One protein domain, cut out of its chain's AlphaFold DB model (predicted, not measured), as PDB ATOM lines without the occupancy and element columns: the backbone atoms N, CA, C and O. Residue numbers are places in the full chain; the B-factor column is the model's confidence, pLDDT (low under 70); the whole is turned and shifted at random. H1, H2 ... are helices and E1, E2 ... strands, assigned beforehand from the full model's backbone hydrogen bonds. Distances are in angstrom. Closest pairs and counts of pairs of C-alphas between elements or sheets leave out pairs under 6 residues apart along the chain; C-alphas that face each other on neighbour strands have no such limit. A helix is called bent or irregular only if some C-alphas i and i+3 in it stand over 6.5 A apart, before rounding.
ATOM      1  N   LEU A 126     199.293 109.997 164.535       74.81
ATOM      2  CA  LEU A 126     199.078 111.402 164.234       74.81
ATOM      3  C   LEU A 126     198.401 112.089 165.416       74.81
ATOM      4  O   LEU A 126     197.441 111.570 165.995       74.81
ATOM      5  N   ILE A 127     198.919 113.263 165.737       74.50
ATOM      6  CA  ILE A 127     198.316 114.227 166.647       74.50
ATOM      7  C   ILE A 127     197.730 115.334 165.776       74.50
ATOM      8  O   ILE A 127     198.272 115.638 164.720       74.50
ATOM      9  N   PHE A 128     196.614 115.904 166.198       73.50
ATOM     10  CA  PHE A 128     196.076 117.125 165.622       73.50
ATOM     11  C   PHE A 128     196.186 118.240 166.654       73.50
ATOM     12  O   PHE A 128     196.079 118.004 167.864       73.50
ATOM     13  N   ARG A 129     196.348 119.454 166.148       78.00
ATOM     14  CA  ARG A 129     196.245 120.693 166.907       78.00
ATOM     15  C   ARG A 129     195.032 121.447 166.385       78.00
ATOM     16  O   ARG A 129     194.880 121.570 165.176       78.00
ATOM     17  N   SER A 130     194.173 121.924 167.278       77.19
ATOM     18  CA  SER A 130     193.085 122.838 166.926       77.19
ATOM     19  C   SER A 130     193.184 124.116 167.742       77.19
ATOM     20  O   SER A 130     193.210 124.036 168.971       77.19
ATOM     21  N   SER A 131     193.187 125.270 167.083       79.00
ATOM     22  CA  SER A 131     192.901 126.544 167.753       79.00
ATOM     23  C   SER A 131     191.390 126.697 167.885       79.00
ATOM     24  O   SER A 131     190.691 126.604 166.878       79.00
ATOM     25  N   SER A 132     190.873 126.898 169.100       68.12
ATOM     26  CA  SER A 132     189.438 127.172 169.285       68.12
ATOM     27  C   SER A 132     189.015 128.477 168.620       68.12
ATOM     28  O   SER A 132     187.924 128.555 168.064       68.12
ATOM     29  N   ASP A 133     189.902 129.467 168.645       68.06
ATOM     30  CA  ASP A 133     189.584 130.841 168.264       68.06
ATOM     31  C   ASP A 133     189.770 131.034 166.753       68.06
ATOM     32  O   ASP A 133     188.991 131.723 166.094       68.06
ATOM     33  N   LEU A 134     190.758 130.350 166.170       63.34
ATOM     34  CA  LEU A 134     191.007 130.372 164.727       63.34
ATOM     35  C   LEU A 134     190.315 129.227 163.973       63.34
ATOM     36  O   LEU A 134     190.350 129.220 162.746       63.34
ATOM     37  N   GLN A 135     189.732 128.244 164.675       71.06
ATOM     38  CA  GLN A 135     189.200 126.993 164.098       71.06
ATOM     39  C   GLN A 135     190.148 126.356 163.065       71.06
ATOM     40  O   GLN A 135     189.717 125.703 162.111       71.06
ATOM     41  N   THR A 136     191.452 126.569 163.253       70.62
ATOM     42  CA  THR A 136     192.498 126.059 162.373       70.62
ATOM     43  C   THR A 136     192.966 124.720 162.898       70.62
ATOM     44  O   THR A 136     193.314 124.591 164.077       70.62
ATOM     45  N   TYR A 137     192.982 123.732 162.013       72.50
ATOM     46  CA  TYR A 137     193.443 122.385 162.290       72.50
ATOM     47  C   TYR A 137     194.723 122.125 161.520       72.50
ATOM     48  O   TYR A 137     194.704 122.025 160.296       72.50
ATOM     49  N   GLU A 138     195.820 122.004 162.253       69.00
ATOM     50  CA  GLU A 138     197.116 121.665 161.680       69.00
ATOM     51  C   GLU A 138     197.239 120.138 161.605       69.00
ATOM     52  O   GLU A 138     197.065 119.420 162.601       69.00
ATOM     53  N   LEU A 139     197.472 119.644 160.393       67.94
ATOM     54  CA  LEU A 139     197.609 118.237 160.043       67.94
ATOM     55  C   LEU A 139     199.053 117.943 159.619       67.94
ATOM     56  O   LEU A 139     199.917 118.817 159.596       67.94
ATOM     57  N   LYS A 140     199.330 116.669 159.314       61.41
ATOM     58  CA  LYS A 140     200.653 116.209 158.871       61.41
ATOM     59  C   LYS A 140     201.187 117.088 157.724       61.41
ATOM     60  O   LYS A 140     200.425 117.432 156.835       61.41
ATOM     61  N   ASP A 141     202.491 117.376 157.734       62.47
ATOM     62  CA  ASP A 141     203.200 118.162 156.706       62.47
ATOM     63  C   ASP A 141     202.804 119.657 156.627       62.47
ATOM     64  O   ASP A 141     202.983 120.286 155.583       62.47
ATOM     65  N   SER A 142     202.324 120.232 157.740       61.97
ATOM     66  CA  SER A 142     201.884 121.639 157.849       61.97
ATOM     67  C   SER A 142     200.668 121.976 156.974       61.97
ATOM     68  O   SER A 142     200.435 123.138 156.640       61.97
ATOM     69  N   ASP A 143     199.895 120.962 156.583       70.38
ATOM     70  CA  ASP A 143     198.611 121.156 155.923       70.38
ATOM     71  C   ASP A 143     197.600 121.694 156.949       70.38
ATOM     72  O   ASP A 143     197.361 121.075 157.988       70.38
ATOM     73  N   GLU A 144     196.994 122.844 156.662       81.25
ATOM     74  CA  GLU A 144     196.057 123.521 157.562       81.25
ATOM     75  C   GLU A 144     194.637 123.513 156.987       81.25
ATOM     76  O   GLU A 144     194.416 123.816 155.813       81.25
ATOM     77  N   ILE A 145     193.661 123.192 157.838       86.19
ATOM     78  CA  ILE A 145     192.239 123.389 157.553       86.19
ATOM     79  C   ILE A 145     191.745 124.556 158.397       86.19
ATOM     80  O   ILE A 145     191.662 124.432 159.616       86.19
ATOM     81  N   ASP A 146     191.374 125.656 157.751       88.81
ATOM     82  CA  ASP A 146     190.670 126.768 158.385       88.81
ATOM     83  C   ASP A 146     189.157 126.540 158.275       88.81
ATOM     84  O   ASP A 146     188.573 126.719 157.209       88.81
ATOM     85  N   ALA A 147     188.509 126.123 159.366       88.88
ATOM     86  CA  ALA A 147     187.059 125.929 159.377       88.88
ATOM     87  C   ALA A 147     186.268 127.216 159.689       88.88
ATOM     88  O   ALA A 147     185.053 127.231 159.469       88.88
ATOM     89  N   ASN A 148     186.921 128.310 160.117       88.88
ATOM     90  CA  ASN A 148     186.253 129.605 160.323       88.88
ATOM     91  C   ASN A 148     185.707 130.173 159.011       88.88
ATOM     92  O   ASN A 148     184.739 130.937 159.006       88.88
ATOM     93  N   VAL A 149     186.273 129.746 157.882       91.94
ATOM     94  CA  VAL A 149     185.780 130.047 156.539       91.94
ATOM     95  C   VAL A 149     184.276 129.789 156.380       91.94
ATOM     96  O   VAL A 149     183.593 130.575 155.733       91.94
ATOM     97  N   PHE A 150     183.716 128.749 157.011       94.75
ATOM     98  CA  PHE A 150     182.286 128.445 156.899       94.75
ATOM     99  C   PHE A 150     181.423 129.452 157.667       94.75
ATOM    100  O   PHE A 150     180.370 129.866 157.176       94.75
ATOM    101  N   SER A 151     181.877 129.886 158.845       92.88
ATOM    102  CA  SER A 151     181.227 130.963 159.601       92.88
ATOM    103  C   SER A 151     181.248 132.271 158.801       92.88
ATOM    104  O   SER A 151     180.213 132.912 158.613       92.88
ATOM    105  N   ASN A 152     182.390 132.604 158.190       93.75
ATOM    106  CA  ASN A 152     182.512 133.778 157.326       93.75
ATOM    107  C   ASN A 152     181.566 133.700 156.121       93.75
ATOM    108  O   ASN A 152     180.734 134.584 155.944       93.75
ATOM    109  N   VAL A 153     181.605 132.604 155.355       96.00
ATOM    110  CA  VAL A 153     180.735 132.412 154.185       96.00
ATOM    111  C   VAL A 153     179.261 132.531 154.566       96.00
ATOM    112  O   VAL A 153     178.511 133.209 153.871       96.00
ATOM    113  N   THR A 154     178.818 131.921 155.668       94.94
ATOM    114  CA  THR A 154     177.405 132.010 156.083       94.94
ATOM    115  C   THR A 154     177.008 133.397 156.585       94.94
ATOM    116  O   THR A 154     175.891 133.833 156.318       94.94
ATOM    117  N   SER A 155     177.902 134.109 157.276       94.56
ATOM    118  CA  SER A 155     177.623 135.451 157.806       94.56
ATOM    119  C   SER A 155     177.664 136.557 156.749       94.56
ATOM    120  O   SER A 155     176.959 137.558 156.890       94.56
ATOM    121  N   GLU A 156     178.455 136.374 155.692       96.25
ATOM    122  CA  GLU A 156     178.619 137.341 154.603       96.25
ATOM    123  C   GLU A 156     177.720 137.056 153.394       96.25
ATOM    124  O   GLU A 156     177.605 137.910 152.519       96.25
ATOM    125  N   SER A 157     177.050 135.898 153.355       96.75
ATOM    126  CA  SER A 157     176.127 135.569 152.268       96.75
ATOM    127  C   SER A 157     174.732 136.153 152.495       96.75
ATOM    128  O   SER A 157     174.000 135.723 153.393       96.75
ATOM    129  N   ASP A 158     174.305 137.082 151.636       95.56
ATOM    130  CA  ASP A 158     172.994 137.745 151.732       95.56
ATOM    131  C   ASP A 158     171.831 136.749 151.554       95.56
ATOM    132  O   ASP A 158     170.722 136.965 152.055       95.56
ATOM    133  N   ASN A 159     172.068 135.646 150.837       95.12
ATOM    134  CA  ASN A 159     171.075 134.606 150.568       95.12
ATOM    135  C   ASN A 159     171.060 133.461 151.599       95.12
ATOM    136  O   ASN A 159     170.297 132.503 151.434       95.12
ATOM    137  N   PHE A 160     171.846 133.545 152.677       96.38
ATOM    138  CA  PHE A 160     171.974 132.467 153.662       96.38
ATOM    139  C   PHE A 160     170.635 132.026 154.277       96.38
ATOM    140  O   PHE A 160     170.378 130.828 154.411       96.38
ATOM    141  N   ASP A 161     169.744 132.971 154.595       95.62
ATOM    142  CA  ASP A 161     168.432 132.676 155.189       95.62
ATOM    143  C   ASP A 161     167.576 131.729 154.324       95.62
ATOM    144  O   ASP A 161     166.772 130.958 154.859       95.62
ATOM    145  N   GLU A 162     167.750 131.775 153.000       94.25
ATOM    146  CA  GLU A 162     167.047 130.922 152.036       94.25
ATOM    147  C   GLU A 162     167.727 129.553 151.875       94.25
ATOM    148  O   GLU A 162     167.052 128.549 151.635       94.25
ATOM    149  N   ALA A 163     169.050 129.504 152.050       94.31
ATOM    150  CA  ALA A 163     169.872 128.311 151.882       94.31
ATOM    151  C   ALA A 163     169.996 127.445 153.150       94.31
ATOM    152  O   ALA A 163     170.269 126.248 153.043       94.31
ATOM    153  N   LYS A 164     169.785 128.004 154.350       95.56
ATOM    154  CA  LYS A 164     170.122 127.347 155.629       95.56
ATOM    155  C   LYS A 164     169.522 125.947 155.811       95.56
ATOM    156  O   LYS A 164     170.208 125.047 156.282       95.56
ATOM    157  N   ASP A 165     168.264 125.744 155.408       94.62
ATOM    158  CA  ASP A 165     167.548 124.475 155.613       94.62
ATOM    159  C   ASP A 165     168.075 123.373 154.670       94.62
ATOM    160  O   ASP A 165     167.877 122.182 154.916       94.62
ATOM    161  N   VAL A 166     168.736 123.770 153.576       94.19
ATOM    162  CA  VAL A 166     169.400 122.880 152.612       94.19
ATOM    163  C   VAL A 166     170.870 122.673 152.988       94.19
ATOM    164  O   VAL A 166     171.411 121.590 152.774       94.19
ATOM    165  N   LEU A 167     171.501 123.687 153.582       95.69
ATOM    166  CA  LEU A 167     172.882 123.647 154.050       95.69
ATOM    167  C   LEU A 167     173.037 122.720 155.269       95.69
ATOM    168  O   LEU A 167     173.898 121.837 155.282       95.69
ATOM    169  N   PHE A 168     172.169 122.888 156.270       96.50
ATOM    170  CA  PHE A 168     172.230 122.191 157.554       96.50
ATOM    171  C   PHE A 168     171.227 121.039 157.621       96.50
ATOM    172  O   PHE A 168     170.174 121.103 158.257       96.50
ATOM    173  N   THR A 169     171.566 119.949 156.939       96.12
ATOM    174  CA  THR A 169     170.788 118.707 156.942       96.12
ATOM    175  C   THR A 169     171.203 117.755 158.067       96.12
ATOM    176  O   THR A 169     172.307 117.811 158.604       96.12
ATOM    177  N   ASP A 170     170.341 116.774 158.352       95.50
ATOM    178  CA  ASP A 170     170.621 115.679 159.293       95.50
ATOM    179  C   ASP A 170     171.642 114.645 158.766       95.50
ATOM    180  O   ASP A 170     171.812 113.577 159.361       95.50
ATOM    181  N   ASP A 171     172.314 114.884 157.638       96.44
ATOM    182  CA  ASP A 171     173.408 114.019 157.188       96.44
ATOM    183  C   ASP A 171     174.748 114.416 157.834       96.44
ATOM    184  O   ASP A 171     174.824 115.328 158.655       96.44
ATOM    185  N   VAL A 172     175.810 113.658 157.551       96.56
ATOM    186  CA  VAL A 172     177.123 113.892 158.177       96.56
ATOM    187  C   VAL A 172     177.694 115.261 157.803       96.56
ATOM    188  O   VAL A 172     178.198 115.953 158.681       96.56
ATOM    189  N   VAL A 173     177.596 115.655 156.532       96.88
ATOM    190  CA  VAL A 173     178.158 116.914 156.029       96.88
ATOM    191  C   VAL A 173     177.365 118.099 156.583       96.88
ATOM    192  O   VAL A 173     177.963 119.075 157.019       96.88
ATOM    193  N   GLY A 174     176.033 117.999 156.652       96.94
ATOM    194  CA  GLY A 174     175.177 119.060 157.191       96.94
ATOM    195  C   GLY A 174     175.429 119.313 158.678       96.94
ATOM    196  O   GLY A 174     175.577 120.459 159.096       96.94
ATOM    197  N   ARG A 175     175.585 118.241 159.470       96.62
ATOM    198  CA  ARG A 175     175.981 118.358 160.882       96.62
ATOM    199  C   ARG A 175     177.388 118.919 161.061       96.62
ATOM    200  O   ARG A 175     177.587 119.731 161.955       96.62
ATOM    201  N   ALA A 176     178.349 118.478 160.251       95.25
ATOM    202  CA  ALA A 176     179.713 118.996 160.297       95.25
ATOM    203  C   ALA A 176     179.750 120.502 159.986       95.25
ATOM    204  O   ALA A 176     180.377 121.251 160.725       95.25
ATOM    205  N   LEU A 177     179.021 120.954 158.959       95.94
ATOM    206  CA  LEU A 177     178.866 122.377 158.629       95.94
ATOM    207  C   LEU A 177     178.265 123.173 159.781       95.94
ATOM    208  O   LEU A 177     178.821 124.200 160.150       95.94
ATOM    209  N   GLN A 178     177.164 122.689 160.361       95.94
ATOM    210  CA  GLN A 178     176.537 123.349 161.505       95.94
ATOM    211  C   GLN A 178     177.532 123.492 162.663       95.94
ATOM    212  O   GLN A 178     177.698 124.585 163.184       95.94
ATOM    213  N   MET A 179     178.250 122.419 163.007       93.25
ATOM    214  CA  MET A 179     179.267 122.465 164.061       93.25
ATOM    215  C   MET A 179     180.406 123.436 163.738       93.25
ATOM    216  O   MET A 179     180.831 124.156 164.629       93.25
ATOM    217  N   ALA A 180     180.890 123.483 162.493       92.12
ATOM    218  CA  ALA A 180     181.944 124.418 162.098       92.12
ATOM    219  C   ALA A 180     181.485 125.883 162.210       92.12
ATOM    220  O   ALA A 180     182.229 126.723 162.698       92.12
ATOM    221  N   VAL A 181     180.248 126.177 161.796       93.00
ATOM    222  CA  VAL A 181     179.635 127.512 161.917       93.00
ATOM    223  C   VAL A 181     179.389 127.889 163.379       93.00
ATOM    224  O   VAL A 181     179.556 129.048 163.743       93.00
ATOM    225  N   ASP A 182     179.045 126.915 164.221       90.69
ATOM    226  CA  ASP A 182     178.886 127.091 165.669       90.69
ATOM    227  C   ASP A 182     180.234 127.132 166.422       90.69
ATOM    228  O   ASP A 182     180.246 127.108 167.654       90.69
ATOM    229  N   GLU A 183     181.363 127.180 165.701       86.00
ATOM    230  CA  GLU A 183     182.729 127.200 166.248       86.00
ATOM    231  C   GLU A 183     183.034 125.976 167.142       86.00
ATOM    232  O   GLU A 183     183.853 126.001 168.066       86.00
ATOM    233  N   GLU A 184     182.383 124.850 166.860       86.31
ATOM    234  CA  GLU A 184     182.631 123.566 167.500       86.31
ATOM    235  C   GLU A 184     183.615 122.703 166.693       86.31
ATOM    236  O   GLU A 184     183.796 122.848 165.485       86.31
ATOM    237  N   VAL A 185     184.211 121.705 167.359       84.50
ATOM    238  CA  VAL A 185     185.116 120.730 166.723       84.50
ATOM    239  C   VAL A 185     184.341 119.827 165.753       84.50
ATOM    240  O   VAL A 185     183.890 118.732 166.113       84.50
ATOM    241  N   TRP A 186     184.186 120.290 164.515       89.12
ATOM    242  CA  TRP A 186     183.251 119.753 163.526       89.12
ATOM    243  C   TRP A 186     183.508 118.300 163.138       89.12
ATOM    244  O   TRP A 186     182.561 117.546 162.899       89.12
ATOM    245  N   PHE A 187     184.762 117.836 163.142       87.12
ATOM    246  CA  PHE A 187     185.041 116.449 162.766       87.12
ATOM    247  C   PHE A 187     184.585 115.417 163.807       87.12
ATOM    248  O   PHE A 187     184.602 114.214 163.538       87.12
ATOM    249  N   ARG A 188     184.096 115.850 164.978       88.25
ATOM    250  CA  ARG A 188     183.345 114.972 165.891       88.25
ATOM    251  C   ARG A 188     182.026 114.487 165.285       88.25
ATOM    252  O   ARG A 188     181.507 113.471 165.737       88.25
ATOM    253  N   ALA A 189     181.498 115.173 164.268       90.88
ATOM    254  CA  ALA A 189     180.310 114.740 163.536       90.88
ATOM    255  C   ALA A 189     180.591 113.592 162.549       90.88
ATOM    256  O   ALA A 189     179.645 112.946 162.077       90.88
ATOM    257  N   LEU A 190     181.865 113.354 162.211       92.00
ATOM    258  CA  LEU A 190     182.272 112.350 161.230       92.00
ATOM    259  C   LEU A 190     182.189 110.933 161.807       92.00
ATOM    260  O   LEU A 190     182.310 110.746 163.018       92.00
ATOM    261  N   PRO A 191     182.051 109.899 160.958       91.94
ATOM    262  CA  PRO A 191     182.137 108.514 161.398       91.94
ATOM    263  C   PRO A 191     183.449 108.219 162.146       91.94
ATOM    264  O   PRO A 191     184.544 108.319 161.579       91.94
ATOM    265  N   GLY A 192     183.324 107.822 163.414       88.56
ATOM    266  CA  GLY A 192     184.447 107.552 164.309       88.56
ATOM    267  C   GLY A 192     184.944 108.781 165.074       88.56
ATOM    268  O   GLY A 192     185.743 108.615 165.991       88.56
ATOM    269  N   GLY A 193     184.453 109.987 164.770       88.25
ATOM    270  CA  GLY A 193     184.855 111.235 165.427       88.25
ATOM    271  C   GLY A 193     184.648 111.239 166.947       88.25
ATOM    272  O   GLY A 193     185.352 111.942 167.667       88.25
ATOM    273  N   GLU A 194     183.766 110.392 167.480       88.62
ATOM    274  CA  GLU A 194     183.589 110.164 168.918       88.62
ATOM    275  C   GLU A 194     184.818 109.534 169.614       88.62
ATOM    276  O   GLU A 194     184.957 109.577 170.845       88.62
ATOM    277  N   HIS A 195     185.727 108.934 168.842       89.06
ATOM    278  CA  HIS A 195     186.974 108.357 169.337       89.06
ATOM    279  C   HIS A 195     188.124 109.355 169.394       89.06
ATOM    280  O   HIS A 195     189.191 109.004 169.894       89.06
ATOM    281  N   LEU A 196     187.906 110.591 168.947       86.19
ATOM    282  CA  LEU A 196     188.839 111.680 169.161       86.19
ATOM    283  C   LEU A 196     189.159 111.820 170.657       86.19
ATOM    284  O   LEU A 196     188.268 111.793 171.516       86.19
ATOM    285  N   ARG A 197     190.441 111.953 170.983       84.44
ATOM    286  CA  ARG A 197     190.924 112.144 172.351       84.44
ATOM    287  C   ARG A 197     191.724 113.423 172.415       84.44
ATOM    288  O   ARG A 197     192.708 113.544 171.705       84.44
ATOM    289  N   ILE A 198     191.312 114.348 173.272       81.88
ATOM    290  CA  ILE A 198     192.138 115.498 173.646       81.88
ATOM    291  C   ILE A 198     193.067 115.013 174.758       81.88
ATOM    292  O   ILE A 198     192.592 114.397 175.712       81.88
ATOM    293  N   PHE A 199     194.369 115.234 174.607       80.25
ATOM    294  CA  PHE A 199     195.384 114.794 175.571       80.25
ATOM    295  C   PHE A 199     196.136 115.965 176.211       80.25
ATOM    296  O   PHE A 199     196.823 115.767 177.212       80.25
ATOM    297  N   SER A 200     196.041 117.166 175.637       79.06
ATOM    298  CA  SER A 200     196.628 118.371 176.211       79.06
ATOM    299  C   SER A 200     195.874 119.610 175.738       79.06
ATOM    300  O   SER A 200     195.314 119.637 174.641       79.06
ATOM    301  N   GLU A 201     195.858 120.625 176.588       81.69
ATOM    302  CA  GLU A 201     195.396 121.970 176.277       81.69
ATOM    303  C   GLU A 201     196.525 122.937 176.611       81.69
ATOM    304  O   GLU A 201     197.135 122.826 177.679       81.69
ATOM    305  N   VAL A 202     196.804 123.862 175.700       77.94
ATOM    306  CA  VAL A 202     197.842 124.874 175.869       77.94
ATOM    307  C   VAL A 202     197.240 126.242 175.611       77.94
ATOM    308  O   VAL A 202     196.668 126.455 174.548       77.94
ATOM    309  N   SER A 203     197.375 127.156 176.563       77.75
ATOM    310  CA  SER A 203     197.000 128.555 176.369       77.75
ATOM    311  C   SER A 203     198.233 129.350 175.960       77.75
ATOM    312  O   SER A 203     199.269 129.254 176.627       77.75
ATOM    313  N   ASP A 204     198.113 130.131 174.890       72.38
ATOM    314  CA  ASP A 204     199.070 131.183 174.562       72.38
ATOM    315  C   ASP A 204     198.762 132.435 175.375       72.38
ATOM    316  O   ASP A 204     197.664 132.991 175.279       72.38
ATOM    317  N   GLU A 205     199.724 132.916 176.152       67.38
ATOM    318  CA  GLU A 205     199.581 134.221 176.799       67.38
ATOM    319  C   GLU A 205     199.914 135.380 175.843       67.38
ATOM    320  O   GLU A 205     199.357 136.474 175.984       67.38
ATOM    321  N   ASP A 206     200.752 135.141 174.831       64.81
ATOM    322  CA  ASP A 206     201.242 136.151 173.893       64.81
ATOM    323  C   ASP A 206     200.324 136.332 172.670       64.81
ATOM    324  O   ASP A 206     200.225 137.446 172.145       64.81
ATOM    325  N   SER A 207     199.570 135.302 172.269       59.22
ATOM    326  CA  SER A 207     198.549 135.398 171.203       59.22
ATOM    327  C   SER A 207     197.183 135.899 171.687       59.22
ATOM    328  O   SER A 207     196.183 135.761 170.997       59.22
ATOM    329  N   GLY A 208     197.114 136.539 172.858       58.84
ATOM    330  CA  GLY A 208     195.869 137.133 173.357       58.84
ATOM    331  C   GLY A 208     194.905 136.148 174.024       58.84
ATOM    332  O   GLY A 208     193.742 136.498 174.220       58.84
ATOM    333  N   GLY A 209     195.393 134.973 174.434       64.06
ATOM    334  CA  GLY A 209     194.606 133.956 175.135       64.06
ATOM    335  C   GLY A 209     194.185 132.765 174.277       64.06
ATOM    336  O   GLY A 209     193.422 131.935 174.774       64.06
ATOM    337  N   ASP A 210     194.676 132.667 173.036       73.31
ATOM    338  CA  ASP A 210     194.376 131.551 172.140       73.31
ATOM    339  C   ASP A 210     194.615 130.212 172.847       73.31
ATOM    340  O   ASP A 210     195.685 129.938 173.400       73.31
ATOM    341  N   THR A 211     193.591 129.362 172.830       78.50
ATOM    342  CA  THR A 211     193.668 128.023 173.404       78.50
ATOM    343  C   THR A 211     193.861 126.995 172.297       78.50
ATOM    344  O   THR A 211     193.004 126.785 171.435       78.50
ATOM    345  N   PHE A 212     194.991 126.297 172.353       79.19
ATOM    346  CA  PHE A 212     195.312 125.177 171.485       79.19
ATOM    347  C   PHE A 212     194.946 123.863 172.163       79.19
ATOM    348  O   PHE A 212     195.453 123.518 173.232       79.19
ATOM    349  N   LEU A 213     194.087 123.087 171.513       80.19
ATOM    350  CA  LEU A 213     193.776 121.725 171.920       80.19
ATOM    351  C   LEU A 213     194.621 120.761 171.102       80.19
ATOM    352  O   LEU A 213     194.571 120.761 169.872       80.19
ATOM    353  N   TYR A 214     195.343 119.894 171.798       79.81
ATOM    354  CA  TYR A 214     196.062 118.793 171.190       79.81
ATOM    355  C   TYR A 214     195.303 117.505 171.425       79.81
ATOM    356  O   TYR A 214     194.934 117.155 172.554       79.81
ATOM    357  N   GLY A 215     195.096 116.759 170.354       80.38
ATOM    358  CA  GLY A 215     194.454 115.470 170.453       80.38
ATOM    359  C   GLY A 215     194.986 114.450 169.469       80.38
ATOM    360  O   GLY A 215     195.851 114.723 168.651       80.38
ATOM    361  N   TYR A 216     194.464 113.238 169.556       81.69
ATOM    362  CA  TYR A 216     194.736 112.183 168.598       81.69
ATOM    363  C   TYR A 216     193.481 111.376 168.285       81.69
ATOM    364  O   TYR A 216     192.489 111.391 169.022       81.69
ATOM    365  N   HIS A 217     193.554 110.627 167.191       85.50
ATOM    366  CA  HIS A 217     192.563 109.623 166.838       85.50
ATOM    367  C   HIS A 217     193.237 108.246 166.742       85.50
ATOM    368  O   HIS A 217     194.316 108.145 166.153       85.50
ATOM    369  N   PRO A 218     192.638 107.163 167.277       81.81
ATOM    370  CA  PRO A 218     193.253 105.831 167.262       81.81
ATOM    371  C   PRO A 218     193.494 105.270 165.851       81.81
ATOM    372  O   PRO A 218     194.329 104.390 165.676       81.81
ATOM    373  N   GLU A 219     192.776 105.768 164.844       83.75
ATOM    374  CA  GLU A 219     192.979 105.380 163.439       83.75
ATOM    375  C   GLU A 219     194.104 106.156 162.725       83.75
ATOM    376  O   GLU A 219     194.422 105.832 161.582       83.75
ATOM    377  N   GLY A 220     194.712 107.162 163.367       80.94
ATOM    378  CA  GLY A 220     195.825 107.930 162.800       80.94
ATOM    379  C   GLY A 220     195.500 108.540 161.431       80.94
ATOM    380  O   GLY A 220     194.489 109.227 161.281       80.94
ATOM    381  N   SER A 221     196.339 108.260 160.427       78.56
ATOM    382  CA  SER A 221     196.223 108.824 159.069       78.56
ATOM    383  C   SER A 221     194.891 108.547 158.393       78.56
ATOM    384  O   SER A 221     194.351 109.427 157.739       78.56
ATOM    385  N   ALA A 222     194.298 107.375 158.622       83.50
ATOM    386  CA  ALA A 222     193.022 107.033 158.005       83.50
ATOM    387  C   ALA A 222     191.869 107.937 158.476       83.50
ATOM    388  O   ALA A 222     190.869 108.058 157.773       83.50
ATOM    389  N   PHE A 223     191.968 108.537 159.667       85.81
ATOM    390  CA  PHE A 223     190.995 109.532 160.126       85.81
ATOM    391  C   PHE A 223     191.274 110.907 159.526       85.81
ATOM    392  O   PHE A 223     190.336 111.582 159.119       85.81
ATOM    393  N   VAL A 224     192.550 111.286 159.411       80.38
ATOM    394  CA  VAL A 224     192.968 112.547 158.780       80.38
ATOM    395  C   VAL A 224     192.540 112.610 157.316       80.38
ATOM    396  O   VAL A 224     191.946 113.602 156.905       80.38
ATOM    397  N   ASP A 225     192.730 111.529 156.561       83.94
ATOM    398  CA  ASP A 225     192.283 111.450 155.166       83.94
ATOM    399  C   ASP A 225     190.767 111.698 155.056       83.94
ATOM    400  O   ASP A 225     190.307 112.423 154.177       83.94
ATOM    401  N   ARG A 226     189.981 111.170 156.006       88.62
ATOM    402  CA  ARG A 226     188.533 111.418 156.052       88.62
ATOM    403  C   ARG A 226     188.194 112.857 156.408       88.62
ATOM    404  O   ARG A 226     187.227 113.374 155.865       88.62
ATOM    405  N   ILE A 227     188.933 113.499 157.313       88.75
ATOM    406  CA  ILE A 227     188.713 114.919 157.628       88.75
ATOM    407  C   ILE A 227     188.795 115.734 156.333       88.75
ATOM    408  O   ILE A 227     187.852 116.453 156.021       88.75
ATOM    409  N   TRP A 228     189.847 115.547 155.534       88.31
ATOM    410  CA  TRP A 228     189.996 116.234 154.249       88.31
ATOM    411  C   TRP A 228     188.855 115.947 153.272       88.31
ATOM    412  O   TRP A 228     188.290 116.877 152.700       88.31
ATOM    413  N   GLU A 229     188.468 114.678 153.116       92.00
ATOM    414  CA  GLU A 229     187.340 114.305 152.254       92.00
ATOM    415  C   GLU A 229     186.049 115.032 152.655       92.00
ATOM    416  O   GLU A 229     185.319 115.526 151.797       92.00
ATOM    417  N   TYR A 230     185.757 115.115 153.953       94.25
ATOM    418  CA  TYR A 230     184.556 115.793 154.430       94.25
ATOM    419  C   TYR A 230     184.660 117.312 154.348       94.25
ATOM    420  O   TYR A 230     183.652 117.938 154.039       94.25
ATOM    421  N   TYR A 231     185.839 117.894 154.561       93.44
ATOM    422  CA  TYR A 231     186.058 119.328 154.385       93.44
ATOM    423  C   TYR A 231     185.732 119.767 152.947       93.44
ATOM    424  O   TYR A 231     184.955 120.697 152.745       93.44
ATOM    425  N   GLU A 232     186.199 119.021 151.945       94.44
ATOM    426  CA  GLU A 232     185.862 119.277 150.536       94.44
ATOM    427  C   GLU A 232     184.360 119.125 150.248       94.44
ATOM    428  O   GLU A 232     183.768 119.947 149.548       94.44
ATOM    429  N   LEU A 233     183.702 118.116 150.831       96.69
ATOM    430  CA  LEU A 233     182.249 117.943 150.698       96.69
ATOM    431  C   LEU A 233     181.456 119.086 151.352       96.69
ATOM    432  O   LEU A 233     180.373 119.438 150.879       96.69
ATOM    433  N   MET A 234     181.967 119.657 152.444       96.50
ATOM    434  CA  MET A 234     181.379 120.830 153.090       96.50
ATOM    435  C   MET A 234     181.478 122.056 152.171       96.50
ATOM    436  O   MET A 234     180.473 122.739 151.970       96.50
ATOM    437  N   ILE A 235     182.639 122.280 151.543       96.69
ATOM    438  CA  ILE A 235     182.845 123.344 150.542       96.69
ATOM    439  C   ILE A 235     181.899 123.166 149.350       96.69
ATOM    440  O   ILE A 235     181.227 124.112 148.935       96.69
ATOM    441  N   GLU A 236     181.821 121.953 148.795       96.94
ATOM    442  CA  GLU A 236     180.936 121.644 147.668       96.94
ATOM    443  C   GLU A 236     179.478 121.956 148.014       96.94
ATOM    444  O   GLU A 236     178.784 122.588 147.221       96.94
ATOM    445  N   ARG A 237     179.035 121.628 149.230       97.12
ATOM    446  CA  ARG A 237     177.675 121.935 149.674       97.12
ATOM    447  C   ARG A 237     177.397 123.431 149.784       97.12
ATOM    448  O   ARG A 237     176.320 123.866 149.385       97.12
ATOM    449  N   CYS A 238     178.337 124.223 150.295       96.81
ATOM    450  CA  CYS A 238     178.201 125.682 150.303       96.81
ATOM    451  C   CYS A 238     178.012 126.223 148.873       96.81
ATOM    452  O   CYS A 238     177.117 127.038 148.639       96.81
ATOM    453  N   ARG A 239     178.782 125.697 147.907       95.94
ATOM    454  CA  ARG A 239     178.670 126.052 146.481       95.94
ATOM    455  C   ARG A 239     177.348 125.590 145.856       95.94
ATOM    456  O   ARG A 239     176.745 126.344 145.099       95.94
ATOM    457  N   GLU A 240     176.867 124.386 146.171       95.88
ATOM    458  CA  GLU A 240     175.575 123.860 145.691       95.88
ATOM    459  C   GLU A 240     174.374 124.657 146.216       95.88
ATOM    460  O   GLU A 240     173.363 124.780 145.525       95.88
ATOM    461  N   CYS A 241     174.490 125.210 147.425       95.50
ATOM    462  CA  CYS A 241     173.521 126.138 148.003       95.50
ATOM    463  C   CYS A 241     173.601 127.553 147.406       95.50
ATOM    464  O   CYS A 241     172.816 128.412 147.805       95.50
ATOM    465  N   GLU A 242     174.525 127.792 146.470       95.25
ATOM    466  CA  GLU A 242     174.742 129.072 145.793       95.25
ATOM    467  C   GLU A 242     174.993 130.233 146.772       95.25
ATOM    468  O   GLU A 242     174.589 131.361 146.498       95.25
ATOM    469  N   LEU A 243     175.636 129.971 147.919       95.88
ATOM    470  CA  LEU A 243     176.025 131.024 148.864       95.88
ATOM    471  C   LEU A 243     176.983 131.996 148.164       95.88
ATOM    472  O   LEU A 243     178.039 131.584 147.678       95.88
ATOM    473  N   ASP A 244     176.607 133.269 148.083       93.25
ATOM    474  CA  ASP A 244     177.278 134.266 147.246       93.25
ATOM    475  C   ASP A 244     178.680 134.631 147.738       93.25
ATOM    476  O   ASP A 244     179.535 134.959 146.918       93.25
ATOM    477  N   ALA A 245     178.957 134.468 149.033       94.44
ATOM    478  CA  ALA A 245     180.302 134.633 149.573       94.44
ATOM    479  C   ALA A 245     181.250 133.457 149.244       94.44
ATOM    480  O   ALA A 245     182.449 133.577 149.459       94.44
ATOM    481  N   CYS A 246     180.781 132.317 148.709       93.81
ATOM    482  CA  CYS A 246     181.659 131.160 148.454       93.81
ATOM    483  C   CYS A 246     182.871 131.493 147.578       93.81
ATOM    484  O   CYS A 246     183.968 131.015 147.859       93.81
ATOM    485  N   ASP A 247     182.671 132.287 146.525       89.62
ATOM    486  CA  ASP A 247     183.712 132.591 145.536       89.62
ATOM    487  C   ASP A 247     184.842 133.465 146.112       89.62
ATOM    488  O   ASP A 247     185.952 133.469 145.576       89.62
ATOM    489  N   ASP A 248     184.576 134.195 147.199       90.69
ATOM    490  CA  ASP A 248     185.559 135.056 147.861       90.69
ATOM    491  C   ASP A 248     186.432 134.282 148.869       90.69
ATOM    492  O   ASP A 248     187.523 134.742 149.218       90.69
ATOM    493  N   TYR A 249     185.983 133.098 149.302       89.94
ATOM    494  CA  TYR A 249     186.592 132.323 150.388       89.94
ATOM    495  C   TYR A 249     187.156 130.949 149.972       89.94
ATOM    496  O   TYR A 249     188.082 130.475 150.633       89.94
ATOM    497  N   PHE A 250     186.644 130.315 148.903       89.31
ATOM    498  CA  PHE A 250     187.030 128.960 148.455       89.31
ATOM    499  C   PHE A 250     187.553 128.898 147.015       89.31
ATOM    500  O   PHE A 250     188.658 128.351 146.803       89.31
TER     501      PHE A 250
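This is residues 126 to 250 of the 250 residues of an uncharacterized protein of Verrucomicrobiales bacterium (UniProt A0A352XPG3). A twisted antiparallel sheet of five strands makes one end of this domain, and a group of helices round H3 makes the other; the long helix H5 starts beside the sheet and runs to the helices, crossing H3 on the way. H1 meets the last residue of H3, Val 181, at a corner, with small H6 beside H1, and the closing turn of the E4 and E5 hairpin lies at the opposite end of the domain from H2. The printed part has 125 residues, with six named helices and five named strands in the order E1 E2 E3 H1 H2 H3 H4 E4 E5 H5 H6. The sheet runs E3 E2 E1 E5 E4, all antiparallel, and the class is mixed, helices and strands. The whole is compact, with a radius of gyration of the C-alphas of 14.7 A and spans of 40 by 34 by 23 A.

Begin at C-alpha 127, (198.316, 114.227, 166.647), where E1, residues 127 to 131, sets out on its 13.5 A. Read on to E2, residues 136 to 138, and E3, residues 144 to 146. H1 takes residues 148 to 156 and is 12.3 A long, and H2 takes residues 160 to 167. H2 is irregular, with C-alphas 162 and 165 at 7.4 A. H3 runs 14.3 A over residues 172 to 181, and H4 is residues 186 to 189. Now look for the longest strand, E4, residues 197 to 204, 20.8 A from first to last C-alpha, and then for E5, residues 211 to 216, 16.6 A. Find C-alpha 221 at (196.223, 108.824, 159.069); from there H5 runs 28.8 A to C-alpha 240 at (175.575, 123.860, 145.691). H6, residues 246 to 249, ends with C-alpha 249 at (186.592, 132.323, 150.388).

Start with the sheet, only just strongly twisted, with C-alphas up to 4.2 A off its best plane. E1, E2 and E3 form a meander, each strand the antiparallel neighbour of the one before; E1 and E2 are a hairpin, and so are E2 and E3. Look for N 131 and O 136 at 3.1 A between E1 and E2, and for N 137 and O 145 at 2.8 A between E2 and E3. On the other side of E1 stands E5, with N 128 and O 215 at 2.8 A. E5 and edge strand E4 are a hairpin, with N 202 and O 212 at 2.8 A. H5 is on the sheet but only grazes it, with residues 221 to 231. Among the helices H3 is the hub, touching three others. H3 and H4 touch, their closest C-alphas being those of Met 179 and Trp 186, 4.8 A. H1 touches H3 about perpendicular, at 78 degrees, closest at the C-alphas of Ser 151 and Val 181, 4.5 A. H5 touches H3 with residues 230 to 234 alone, about perpendicular at 80 degrees; the closest C-alphas, of Val 173 and Met 234, are 5.9 A apart. H1 and H6 only just touch, with 3 pairs of C-alphas within 8 A, the closest being Val 153 and Cys 246 at 5.9 A. H2 is close to H3 but not clearly touching, at 6.0 A between the C-alphas of Leu 167 and Gly 174. Every O i to N i+4 pair is within hydrogen-bond range in H1 and H3; H2 has 2 of 4 and H5 15 of 16, and H4 and H6 are too short for such a pair.

The two C-alphas farthest apart, those of Glu 162 and Glu 205, are 41.0 A apart. The printed part has no cut, ends at the chain's last residue, 250, and has no long link. The mean pLDDT of the printed part is 86.0; look for values under 70 at residues 132 to 134, 138 to 142 and 205 to 209.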